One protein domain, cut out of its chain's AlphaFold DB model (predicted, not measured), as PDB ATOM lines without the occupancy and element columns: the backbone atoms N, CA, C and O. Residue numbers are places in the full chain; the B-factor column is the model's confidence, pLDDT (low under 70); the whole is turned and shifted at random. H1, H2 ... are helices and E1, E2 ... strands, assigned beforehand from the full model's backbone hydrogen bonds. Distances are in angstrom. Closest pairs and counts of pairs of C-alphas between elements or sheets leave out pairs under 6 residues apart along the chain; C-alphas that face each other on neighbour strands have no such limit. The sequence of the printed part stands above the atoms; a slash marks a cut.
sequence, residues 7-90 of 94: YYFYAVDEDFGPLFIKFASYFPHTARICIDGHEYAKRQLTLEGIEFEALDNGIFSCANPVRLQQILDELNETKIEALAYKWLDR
ATOM      1  N   TYR A   7     -34.730  -3.517  -4.397       92.00
ATOM      2  CA  TYR A   7     -36.022  -4.153  -4.176       92.00
ATOM      3  C   TYR A   7     -36.939  -3.171  -3.464       92.00
ATOM      4  O   TYR A   7     -36.534  -2.561  -2.474       92.00
ATOM      5  N   TYR A   8     -38.150  -3.008  -3.989       94.25
ATOM      6  CA  TYR A   8     -39.176  -2.132  -3.438       94.25
ATOM      7  C   TYR A   8     -40.349  -2.980  -2.965       94.25
ATOM      8  O   TYR A   8     -40.924  -3.741  -3.741       94.25
ATOM      9  N   PHE A   9     -40.713  -2.809  -1.704       93.62
ATOM     10  CA  PHE A   9     -41.892  -3.400  -1.099       93.62
ATOM     11  C   PHE A   9     -42.888  -2.281  -0.838       93.62
ATOM     12  O   PHE A   9     -42.596  -1.358  -0.079       93.62
ATOM     13  N   TYR A  10     -44.043  -2.351  -1.492       95.50
ATOM     14  CA  TYR A  10     -45.169  -1.459  -1.240       95.50
ATOM     15  C   TYR A  10     -46.145  -2.173  -0.320       95.50
ATOM     16  O   TYR A  10     -46.520  -3.319  -0.579       95.50
ATOM     17  N   ALA A  11     -46.535  -1.502   0.753       94.56
ATOM     18  CA  ALA A  11     -47.399  -2.060   1.774       94.56
ATOM     19  C   ALA A  11     -48.464  -1.048   2.186       94.56
ATOM     20  O   ALA A  11     -48.288   0.158   2.034       94.56
ATOM     21  N   VAL A  12     -49.562  -1.564   2.730       96.56
ATOM     22  CA  VAL A  12     -50.562  -0.771   3.439       96.56
ATOM     23  C   VAL A  12     -50.526  -1.236   4.883       96.56
ATOM     24  O   VAL A  12     -50.930  -2.358   5.191       96.56
ATOM     25  N   ASP A  13     -49.967  -0.401   5.748       97.31
ATOM     26  CA  ASP A  13     -49.921  -0.654   7.177       97.31
ATOM     27  C   ASP A  13     -51.266  -0.318   7.826       97.31
ATOM     28  O   ASP A  13     -51.964   0.615   7.424       97.31
ATOM     29  N   GLU A  14     -51.631  -1.086   8.845       96.88
ATOM     30  CA  GLU A  14     -52.893  -0.906   9.556       96.88
ATOM     31  C   GLU A  14     -53.010   0.464  10.235       96.88
ATOM     32  O   GLU A  14     -54.109   1.013  10.250       96.88
ATOM     33  N   ASP A  15     -51.904   1.034  10.718       96.88
ATOM     34  CA  ASP A  15     -51.880   2.306  11.441       96.88
ATOM     35  C   ASP A  15     -51.407   3.459  10.547       96.88
ATOM     36  O   ASP A  15     -51.919   4.576  10.641       96.88
ATOM     37  N   PHE A  16     -50.439   3.193   9.663       97.56
ATOM     38  CA  PHE A  16     -49.804   4.216   8.821       97.56
ATOM     39  C   PHE A  16     -50.398   4.362   7.424       97.56
ATOM     40  O   PHE A  16     -50.124   5.357   6.757       97.56
ATOM     41  N   GLY A  17     -51.211   3.407   6.972       96.75
ATOM     42  CA  GLY A  17     -51.673   3.388   5.592       96.75
ATOM     43  C   GLY A  17     -50.533   3.067   4.612       96.75
ATOM     44  O   GLY A  17     -49.614   2.315   4.958       96.75
ATOM     45  N   PRO A  18     -50.602   3.559   3.362       96.81
ATOM     46  CA  PRO A  18     -49.597   3.287   2.341       96.81
ATOM     47  C   PRO A  18     -48.178   3.717   2.735       96.81
ATOM     48  O   PRO A  18     -47.934   4.851   3.143       96.81
ATOM     49  N   LEU A  19     -47.218   2.816   2.536       96.62
ATOM     50  CA  LEU A  19     -45.789   3.072   2.703       96.62
ATOM     51  C   LEU A  19     -44.975   2.273   1.687       96.62
ATOM     52  O   LEU A  19     -45.478   1.341   1.048       96.62
ATOM     53  N   PHE A  20     -43.689   2.599   1.570       95.69
ATOM     54  CA  PHE A  20     -42.759   1.724   0.865       95.69
ATOM     55  C   PHE A  20     -41.433   1.551   1.591       95.69
ATOM     56  O   PHE A  20     -40.934   2.454   2.262       95.69
ATOM     57  N   ILE A  21     -40.842   0.374   1.400       94.50
ATOM     58  CA  ILE A  21     -39.516   0.022   1.895       94.50
ATOM     59  C   ILE A  21     -38.644  -0.359   0.707       94.50
ATOM     60  O   ILE A  21     -39.053  -1.114  -0.174       94.50
ATOM     61  N   LYS A  22     -37.434   0.188   0.674       93.44
ATOM     62  CA  LYS A  22     -36.436  -0.031  -0.369       93.44
ATOM     63  C   LYS A  22     -35.190  -0.666   0.237       93.44
ATOM     64  O   LYS A  22     -34.626  -0.069   1.147       93.44
ATOM     65  N   PHE A  23     -34.707  -1.765  -0.342       91.88
ATOM     66  CA  PHE A  23     -33.423  -2.395   0.000       91.88
ATOM     67  C   PHE A  23     -32.426  -2.323  -1.157       91.88
ATOM     68  O   PHE A  23     -32.813  -2.350  -2.328       91.88
ATOM     69  N   ALA A  24     -31.134  -2.235  -0.843       92.31
ATOM     70  CA  ALA A  24     -30.040  -2.433  -1.791       92.31
ATOM     71  C   ALA A  24     -29.536  -3.885  -1.741       92.31
ATOM     72  O   ALA A  24     -29.257  -4.414  -0.670       92.31
ATOM     73  N   SER A  25     -29.360  -4.520  -2.902       89.50
ATOM     74  CA  SER A  25     -28.898  -5.914  -2.987       89.50
ATOM     75  C   SER A  25     -27.388  -6.089  -2.790       89.50
ATOM     76  O   SER A  25     -26.885  -7.204  -2.874       89.50
ATOM     77  N   TYR A  26     -26.646  -4.994  -2.637       88.38
ATOM     78  CA  TYR A  26     -25.193  -4.999  -2.523       88.38
ATOM     79  C   TYR A  26     -24.765  -4.286  -1.247       88.38
ATOM     80  O   TYR A  26     -25.370  -3.282  -0.853       88.38
ATOM     81  N   PHE A  27     -23.699  -4.795  -0.630       86.75
ATOM     82  CA  PHE A  27     -23.108  -4.234   0.576       86.75
ATOM     83  C   PHE A  27     -22.890  -2.711   0.426       86.75
ATOM     84  O   PHE A  27     -22.298  -2.276  -0.567       86.75
ATOM     85  N   PRO A  28     -23.370  -1.876   1.369       90.25
ATOM     86  CA  PRO A  28     -23.725  -2.223   2.749       90.25
ATOM     87  C   PRO A  28     -25.215  -2.536   3.002       90.25
ATOM     88  O   PRO A  28     -25.676  -2.341   4.118       90.25
ATOM     89  N   HIS A  29     -25.971  -3.006   1.999       88.44
ATOM     90  CA  HIS A  29     -27.370  -3.454   2.152       88.44
ATOM     91  C   HIS A  29     -28.296  -2.402   2.776       88.44
ATOM     92  O   HIS A  29     -29.119  -2.684   3.640       88.44
ATOM     93  N   THR A  30     -28.156  -1.148   2.341       90.25
ATOM     94  CA  THR A  30     -28.953  -0.053   2.901       90.25
ATOM     95  C   THR A  30     -30.448  -0.277   2.702       90.25
ATOM     96  O   THR A  30     -30.895  -0.715   1.637       90.25
ATOM     97  N   ALA A  31     -31.216   0.102   3.721       90.44
ATOM     98  CA  ALA A  31     -32.664   0.135   3.685       90.44
ATOM     99  C   ALA A  31     -33.175   1.575   3.824       90.44
ATOM    100  O   ALA A  31     -32.547   2.423   4.463       90.44
ATOM    101  N   ARG A  32     -34.329   1.863   3.225       93.00
ATOM    102  CA  ARG A  32     -35.088   3.092   3.464       93.00
ATOM    103  C   ARG A  32     -36.558   2.744   3.600       93.00
ATOM    104  O   ARG A  32     -37.123   2.192   2.662       93.00
ATOM    105  N   ILE A  33     -37.156   3.134   4.718       93.88
ATOM    106  CA  ILE A  33     -38.605   3.207   4.874       93.88
ATOM    107  C   ILE A  33     -39.066   4.627   4.543       93.88
ATOM    108  O   ILE A  33     -38.437   5.606   4.948       93.88
ATOM    109  N   CYS A  34     -40.131   4.731   3.765       95.75
ATOM    110  CA  CYS A  34     -40.759   5.987   3.395       95.75
ATOM    111  C   CYS A  34     -42.236   5.924   3.765       95.75
ATOM    112  O   CYS A  34     -42.948   5.019   3.330       95.75
ATOM    113  N   ILE A  35     -42.663   6.911   4.544       96.31
ATOM    114  CA  ILE A  35     -44.036   7.099   5.007       96.31
ATOM    115  C   ILE A  35     -44.544   8.467   4.565       96.31
ATOM    116  O   ILE A  35     -43.745   9.376   4.325       96.31
ATOM    117  N   ASP A  36     -45.863   8.611   4.507       95.38
ATOM    118  CA  ASP A  36     -46.536   9.884   4.285       95.38
ATOM    119  C   ASP A  36     -47.345  10.255   5.538       95.38
ATOM    120  O   ASP A  36     -48.209   9.500   5.989       95.38
ATOM    121  N   GLY A  37     -47.047  11.417   6.121       96.12
ATOM    122  CA  GLY A  37     -47.743  11.914   7.309       96.12
ATOM    123  C   GLY A  37     -49.222  12.214   7.052       96.12
ATOM    124  O   GLY A  37     -50.039  12.048   7.957       96.12
ATOM    125  N   HIS A  38     -49.591  12.598   5.826       96.94
ATOM    126  CA  HIS A  38     -50.987  12.805   5.456       96.94
ATOM    127  C   HIS A  38     -51.739  11.480   5.381       96.94
ATOM    128  O   HIS A  38     -52.848  11.395   5.901       96.94
ATOM    129  N   GLU A  39     -51.149  10.439   4.791       97.62
ATOM    130  CA  GLU A  39     -51.764   9.106   4.759       97.62
ATOM    131  C   GLU A  39     -51.906   8.513   6.163       97.62
ATOM    132  O   GLU A  39     -52.976   7.999   6.495       97.62
ATOM    133  N   TYR A  40     -50.894   8.682   7.021       97.75
ATOM    134  CA  TYR A  40     -51.001   8.335   8.440       97.75
ATOM    135  C   TYR A  40     -52.172   9.078   9.099       97.75
ATOM    136  O   TYR A  40     -53.033   8.450   9.711       97.75
ATOM    137  N   ALA A  41     -52.276  10.397   8.924       98.12
ATOM    138  CA  ALA A  41     -53.360  11.177   9.514       98.12
ATOM    139  C   ALA A  41     -54.747  10.740   9.016       98.12
ATOM    140  O   ALA A  41     -55.644  10.511   9.824       98.12
ATOM    141  N   LYS A  42     -54.926  10.553   7.701       98.31
ATOM    142  CA  LYS A  42     -56.171  10.033   7.112       98.31
ATOM    143  C   LYS A  42     -56.518   8.654   7.673       98.31
ATOM    144  O   LYS A  42     -57.685   8.379   7.966       98.31
ATOM    145  N   ARG A  43     -55.515   7.787   7.845       98.06
ATOM    146  CA  ARG A  43     -55.702   6.445   8.399       98.06
ATOM    147  C   ARG A  43     -56.167   6.500   9.850       98.06
ATOM    148  O   ARG A  43     -57.147   5.837  10.180       98.06
ATOM    149  N   GLN A  44     -55.535   7.328  10.677       98.44
ATOM    150  CA  GLN A  44     -55.919   7.518  12.077       98.44
ATOM    151  C   GLN A  44     -57.315   8.143  12.213       98.44
ATOM    152  O   GLN A  44     -58.134   7.630  12.966       98.44
ATOM    153  N   LEU A  45     -57.647   9.169  11.418       98.50
ATOM    154  CA  LEU A  45     -59.000   9.746  11.393       98.50
ATOM    155  C   LEU A  45     -60.060   8.705  11.008       98.50
ATOM    156  O   LEU A  45     -61.124   8.654  11.618       98.50
ATOM    157  N   THR A  46     -59.752   7.839  10.038       98.19
ATOM    158  CA  THR A  46     -60.640   6.739   9.634       98.19
ATOM    159  C   THR A  46     -60.846   5.735  10.771       98.19
ATOM    160  O   THR A  46     -61.974   5.309  11.007       98.19
ATOM    161  N   LEU A  47     -59.778   5.360  11.486       98.25
ATOM    162  CA  LEU A  47     -59.849   4.454  12.640       98.25
ATOM    163  C   LEU A  47     -60.645   5.060  13.807       98.25
ATOM    164  O   LEU A  47     -61.382   4.342  14.478       98.25
ATOM    165  N   GLU A  48     -60.535   6.372  14.021       98.25
ATOM    166  CA  GLU A  48     -61.298   7.111  15.036       98.25
ATOM    167  C   GLU A  48     -62.737   7.450  14.596       98.25
ATOM    168  O   GLU A  48     -63.525   7.945  15.400       98.25
ATOM    169  N   GLY A  49     -63.106   7.182  13.337       98.44
ATOM    170  CA  GLY A  49     -64.428   7.501  12.793       98.44
ATOM    171  C   GLY A  49     -64.697   9.005  12.657       98.44
ATOM    172  O   GLY A  49     -65.849   9.431  12.722       98.44
ATOM    173  N   ILE A  50     -63.649   9.818  12.500       98.56
ATOM    174  CA  ILE A  50     -63.760  11.268  12.314       98.56
ATOM    175  C   ILE A  50     -63.931  11.560  10.824       98.56
ATOM    176  O   ILE A  50     -63.105  11.156  10.009       98.56
ATOM    177  N   GLU A  51     -64.984  12.293  10.463       98.62
ATOM    178  CA  GLU A  51     -65.240  12.685   9.075       98.62
ATOM    179  C   GLU A  51     -64.196  13.694   8.568       98.62
ATOM    180  O   GLU A  51     -63.854  14.663   9.253       98.62
ATOM    181  N   PHE A  52     -63.698  13.482   7.349       98.56
ATOM    182  CA  PHE A  52     -62.778  14.387   6.662       98.56
ATOM    183  C   PHE A  52     -62.913  14.258   5.140       98.56
ATOM    184  O   PHE A  52     -63.314  13.215   4.625       98.56
ATOM    185  N   GLU A  53     -62.534  15.307   4.413       98.44
ATOM    186  CA  GLU A  53     -62.398  15.286   2.955       98.44
ATOM    187  C   GLU A  53     -60.916  15.166   2.580       98.44
ATOM    188  O   GLU A  53     -60.093  16.013   2.935       98.44
ATOM    189  N   ALA A  54     -60.559  14.092   1.877       97.44
ATOM    190  CA  ALA A  54     -59.181  13.811   1.485       97.44
ATOM    191  C   ALA A  54     -58.758  14.601   0.233       97.44
ATOM    192  O   ALA A  54     -59.533  14.755  -0.708       97.44
ATOM    193  N   LEU A  55     -57.490  15.014   0.191       96.69
ATOM    194  CA  LEU A  55     -56.767  15.364  -1.038       96.69
ATOM    195  C   LEU A  55     -55.708  14.298  -1.313       96.69
ATOM    196  O   LEU A  55     -55.318  13.589  -0.391       96.69
ATOM    197  N   ASP A  56     -55.158  14.239  -2.525       90.88
ATOM    198  CA  ASP A  56     -54.074  13.294  -2.838       90.88
ATOM    199  C   ASP A  56     -52.885  13.437  -1.871       90.88
ATOM    200  O   ASP A  56     -52.392  12.444  -1.354       90.88
ATOM    201  N   ASN A  57     -52.486  14.672  -1.543       90.12
ATOM    202  CA  ASN A  57     -51.378  14.964  -0.626       90.12
ATOM    203  C   ASN A  57     -51.802  15.908   0.513       90.12
ATOM    204  O   ASN A  57     -51.163  16.931   0.762       90.12
ATOM    205  N   GLY A  58     -52.939  15.623   1.152       94.88
ATOM    206  CA  GLY A  58     -53.407  16.414   2.286       94.88
ATOM    207  C   GLY A  58     -54.840  16.113   2.703       94.88
ATOM    208  O   GLY A  58     -55.450  15.134   2.274       94.88
ATOM    209  N   ILE A  59     -55.379  16.988   3.544       97.75
ATOM    210  CA  ILE A  59     -56.762  16.951   4.022       97.75
ATOM    211  C   ILE A  59     -57.382  18.311   3.699       97.75
ATOM    212  O   ILE A  59     -56.830  19.343   4.073       97.75
ATOM    213  N   PHE A  60     -58.495  18.310   2.970       98.00
ATOM    214  CA  PHE A  60     -59.209  19.525   2.581       98.00
ATOM    215  C   PHE A  60     -60.052  20.076   3.736       98.00
ATOM    216  O   PHE A  60     -59.982  21.263   4.047       98.00
ATOM    217  N   SER A  61     -60.820  19.207   4.396       98.12
ATOM    218  CA  SER A  61     -61.643  19.541   5.560       98.12
ATOM    219  C   SER A  61     -61.626  18.391   6.569       98.12
ATOM    220  O   SER A  61     -61.404  17.241   6.201       98.12
ATOM    221  N   CYS A  62     -61.819  18.691   7.854       98.44
ATOM    222  CA  CYS A  62     -61.888  17.696   8.924       98.44
ATOM    223  C   CYS A  62     -62.906  18.152   9.971       98.44
ATOM    224  O   CYS A  62     -62.878  19.312  10.387       98.44
ATOM    225  N   ALA A  63     -63.780  17.248  10.416       98.62
ATOM    226  CA  ALA A  63     -64.780  17.522  11.445       98.62
ATOM    227  C   ALA A  63     -64.150  17.852  12.809       98.62
ATOM    228  O   ALA A  63     -64.756  18.550  13.620       98.62
ATOM    229  N   ASN A  64     -62.916  17.393  13.055       98.56
ATOM    230  CA  ASN A  64     -62.151  17.722  14.255       98.56
ATOM    231  C   ASN A  64     -60.691  18.109  13.930       98.56
ATOM    232  O   ASN A  64     -59.776  17.293  14.082       98.56
ATOM    233  N   PRO A  65     -60.436  19.368  13.521       98.12
ATOM    234  CA  PRO A  65     -59.094  19.836  13.168       98.12
ATOM    235  C   PRO A  65     -58.100  19.813  14.338       98.12
ATOM    236  O   PRO A  65     -56.908  19.615  14.125       98.12
ATOM    237  N   VAL A  66     -58.580  19.984  15.576       98.56
ATOM    238  CA  VAL A  66     -57.730  19.913  16.778       98.56
ATOM    239  C   VAL A  66     -57.201  18.495  16.962       98.56
ATOM    240  O   VAL A  66     -56.009  18.318  17.200       98.56
ATOM    241  N   ARG A  67     -58.058  17.478  16.801       98.50
ATOM    242  CA  ARG A  67     -57.624  16.079  16.875       98.50
ATOM    243  C   ARG A  67     -56.703  15.705  15.718       98.50
ATOM    244  O   ARG A  67     -55.710  15.031  15.954       98.50
ATOM    245  N   LEU A  68     -56.973  16.185  14.501       98.56
ATOM    246  CA  LEU A  68     -56.051  16.014  13.372       98.56
ATOM    247  C   LEU A  68     -54.649  16.551  13.702       98.56
ATOM    248  O   LEU A  68     -53.660  15.854  13.481       98.56
ATOM    249  N   GLN A  69     -54.556  17.756  14.270       98.19
ATOM    250  CA  GLN A  69     -53.265  18.312  14.674       98.19
ATOM    251  C   GLN A  69     -52.591  17.445  15.745       98.19
ATOM    252  O   GLN A  69     -51.418  17.130  15.607       98.19
ATOM    253  N   GLN A  70     -53.335  16.983  16.754       98.56
ATOM    254  CA  GLN A  70     -52.797  16.081  17.780       98.56
ATOM    255  C   GLN A  70     -52.268  14.768  17.192       98.56
ATOM    256  O   GLN A  70     -51.191  14.328  17.570       98.56
ATOM    257  N   ILE A  71     -52.988  14.159  16.244       98.31
ATOM    258  CA  ILE A  71     -52.538  12.946  15.545       98.31
ATOM    259  C   ILE A  71     -51.183  13.192  14.870       98.31
ATOM    260  O   ILE A  71     -50.286  12.356  14.977       98.31
ATOM    261  N   LEU A  72     -51.030  14.332  14.190       97.38
ATOM    262  CA  LEU A  72     -49.777  14.714  13.536       97.38
ATOM    263  C   LEU A  72     -48.665  15.016  14.550       97.38
ATOM    264  O   LEU A  72     -47.533  14.595  14.336       97.38
ATOM    265  N   ASP A  73     -48.978  15.673  15.667       98.06
ATOM    266  CA  ASP A  73     -48.020  15.946  16.745       98.06
ATOM    267  C   ASP A  73     -47.558  14.648  17.446       98.06
ATOM    268  O   ASP A  73     -46.431  14.553  17.933       98.06
ATOM    269  N   GLU A  74     -48.412  13.618  17.476       96.62
ATOM    270  CA  GLU A  74     -48.104  12.281  17.995       96.62
ATOM    271  C   GLU A  74     -47.257  11.429  17.026       96.62
ATOM    272  O   GLU A  74     -46.731  10.387  17.436       96.62
ATOM    273  N   LEU A  75     -47.111  11.830  15.754       97.38
ATOM    274  CA  LEU A  75     -46.232  11.168  14.786       97.38
ATOM    275  C   LEU A  75     -44.769  11.511  15.095       97.38
ATOM    276  O   LEU A  75     -44.193  12.464  14.575       97.38
ATOM    277  N   ASN A  76     -44.165  10.705  15.963       97.12
ATOM    278  CA  ASN A  76     -42.822  10.922  16.487       97.12
ATOM    279  C   ASN A  76     -41.851   9.788  16.125       97.12
ATOM    280  O   ASN A  76     -42.222   8.776  15.525       97.12
ATOM    281  N   GLU A  77     -40.587   9.962  16.519       97.12
ATOM    282  CA  GLU A  77     -39.511   8.999  16.268       97.12
ATOM    283  C   GLU A  77     -39.837   7.594  16.784       97.12
ATOM    284  O   GLU A  77     -39.622   6.623  16.067       97.12
ATOM    285  N   THR A  78     -40.447   7.479  17.967       97.81
ATOM    286  CA  THR A  78     -40.782   6.188  18.576       97.81
ATOM    287  C   THR A  78     -41.789   5.411  17.728       97.81
ATOM    288  O   THR A  78     -41.638   4.204  17.543       97.81
ATOM    289  N   LYS A  79     -42.801   6.084  17.162       97.44
ATOM    290  CA  LYS A  79     -43.769   5.437  16.262       97.44
ATOM    291  C   LYS A  79     -43.126   5.007  14.944       97.44
ATOM    292  O   LYS A  79     -43.410   3.915  14.454       97.44
ATOM    293  N   ILE A  80     -42.263   5.851  14.376       96.62
ATOM    294  CA  ILE A  80     -41.563   5.557  13.117       96.62
ATOM    295  C   ILE A  80     -40.595   4.382  13.304       96.62
ATOM    296  O   ILE A  80     -40.530   3.493  12.456       96.62
ATOM    297  N   GLU A  81     -39.877   4.343  14.423       96.38
ATOM    298  CA  GLU A  81     -38.973   3.249  14.766       96.38
ATOM    299  C   GLU A  81     -39.741   1.934  14.984       96.38
ATOM    300  O   GLU A  81     -39.371   0.902  14.423       96.38
ATOM    301  N   ALA A  82     -40.868   1.967  15.703       97.25
ATOM    302  CA  ALA A  82     -41.725   0.794  15.878       97.25
ATOM    303  C   ALA A  82     -42.260   0.255  14.539       97.25
ATOM    304  O   ALA A  82     -42.277  -0.958  14.325       97.25
ATOM    305  N   LEU A  83     -42.650   1.139  13.613       96.69
ATOM    306  CA  LEU A  83     -43.041   0.758  12.255       96.69
ATOM    307  C   LEU A  83     -41.880   0.102  11.493       96.69
ATOM    308  O   LEU A  83     -42.083  -0.910  10.822       96.69
ATOM    309  N   ALA A  84     -40.669   0.655  11.598       93.94
ATOM    310  CA  ALA A  84     -39.493   0.093  10.947       93.94
ATOM    311  C   ALA A  84     -39.215  -1.335  11.444       93.94
ATOM    312  O   ALA A  84     -39.129  -2.244  10.619       93.94
ATOM    313  N   TYR A  85     -39.174  -1.562  12.762       94.44
ATOM    314  CA  TYR A  85     -38.995  -2.910  13.318       94.44
ATOM    315  C   TYR A  85     -40.131  -3.859  12.919       94.44
ATOM    316  O   TYR A  85     -39.868  -4.965  12.454       94.44
ATOM    317  N   LYS A  86     -41.393  -3.405  12.988       95.75
ATOM    318  CA  LYS A  86     -42.576  -4.178  12.568       95.75
ATOM    319  C   LYS A  86     -42.412  -4.751  11.157       95.75
ATOM    320  O   LYS A  86     -42.790  -5.899  10.913       95.75
ATOM    321  N   TRP A  87     -41.905  -3.958  10.216       94.06
ATOM    322  CA  TRP A  87     -41.741  -4.400   8.833       94.06
ATOM    323  C   TRP A  87     -40.427  -5.135   8.572       94.06
ATOM    324  O   TRP A  87     -40.434  -6.050   7.752       94.06
ATOM    325  N   LEU A  88     -39.343  -4.813   9.283       89.62
ATOM    326  CA  LEU A  88     -38.103  -5.598   9.230       89.62
ATOM    327  C   LEU A  88     -38.326  -7.040   9.711       89.62
ATOM    328  O   LEU A  88     -37.826  -7.958   9.079       89.62
ATOM    329  N   ASP A  89     -39.164  -7.255  10.729       92.31
ATOM    330  CA  ASP A  89     -39.510  -8.602  11.215       92.31
ATOM    331  C   ASP A  89     -40.351  -9.426  10.216       92.31
ATOM    332  O   ASP A  89     -40.462 -10.646  10.342       92.31
ATOM    333  N   ARG A  90     -41.008  -8.771   9.246       92.00
ATOM    334  CA  ARG A  90     -41.915  -9.415   8.274       92.00
ATOM    335  C   ARG A  90     -41.282  -9.625   6.907       92.00
ATOM    336  O   ARG A  90     -41.660 -10.558   6.199       92.00
TER     337      ARG A  90
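What this domain is: This is residues 7 to 90 of the 94 residues of an uncharacterized protein of Candidatus Kentron sp. LFY (UniProt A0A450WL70). Two lobes lie end to end: a meander of three strands, E1 E2 E3, each the antiparallel neighbour of the one before, with H3 over one face, and a smaller lobe in which the hairpin E4 E5 and H2 pack on H1. H1 stands between the lobes and only grazes the larger sheet. The printed part has 84 residues, in order E1 E2 E3 H1 E4 E5 H2 H3, of mixed class. It is only just loose, close to compact, with a radius of gyration of the C-alphas of 14.5 A, and spans 48 by 24 by 17 A.

How they stand to each other: Look first at E2, residues 17 to 24, the inner strand between E1, residues 7 to 13, and E3, residues 31 to 35. N 9 and O 21 are 2.8 A apart, and N 22 and O 32 2.8 A, within hydrogen-bond range. H3, residues 77 to 88, is on this sheet at a height of 9.2 A; its closest C-alphas to E3 are Ala 84 and Ile 33, 6.9 A. At H1, residues 37 to 48, find Tyr 40, its C-alpha 5.7 A from that of Gly 17. H1 touches H2, residues 65 to 73, at a steep tilt of 58 degrees, opposite ways, closest at C-alphas 41 and 71, 6.3 A. E4, residues 52 to 55, and E5, residues 58 to 62, form an antiparallel hairpin, with N 60 and O 53 2.8 A apart; C-alphas 38 and 58, the closest of H1 and E5, are 5.4 A apart. H2 and H3 are apart. In H1, H2 and H3 every O i to N i+4 pair is within hydrogen-bond range.

Where its parts are: Find C-alpha 7 at (-36.022, -4.153, -4.176); E1 runs 18.3 A from there, E2 23.6 A and E3 13.4 A. H1 and H3 each span 16.3 A, H2 12.3 A; H3 ends at C-alpha 88, (-38.103, -5.598, 9.230).

The domain as a whole: The C-alphas of Phe 27 and Ala 63, the two farthest apart, are 48.2 A apart. The printed part has no cut, no link is long, and no printed residue is under 70 in pLDDT.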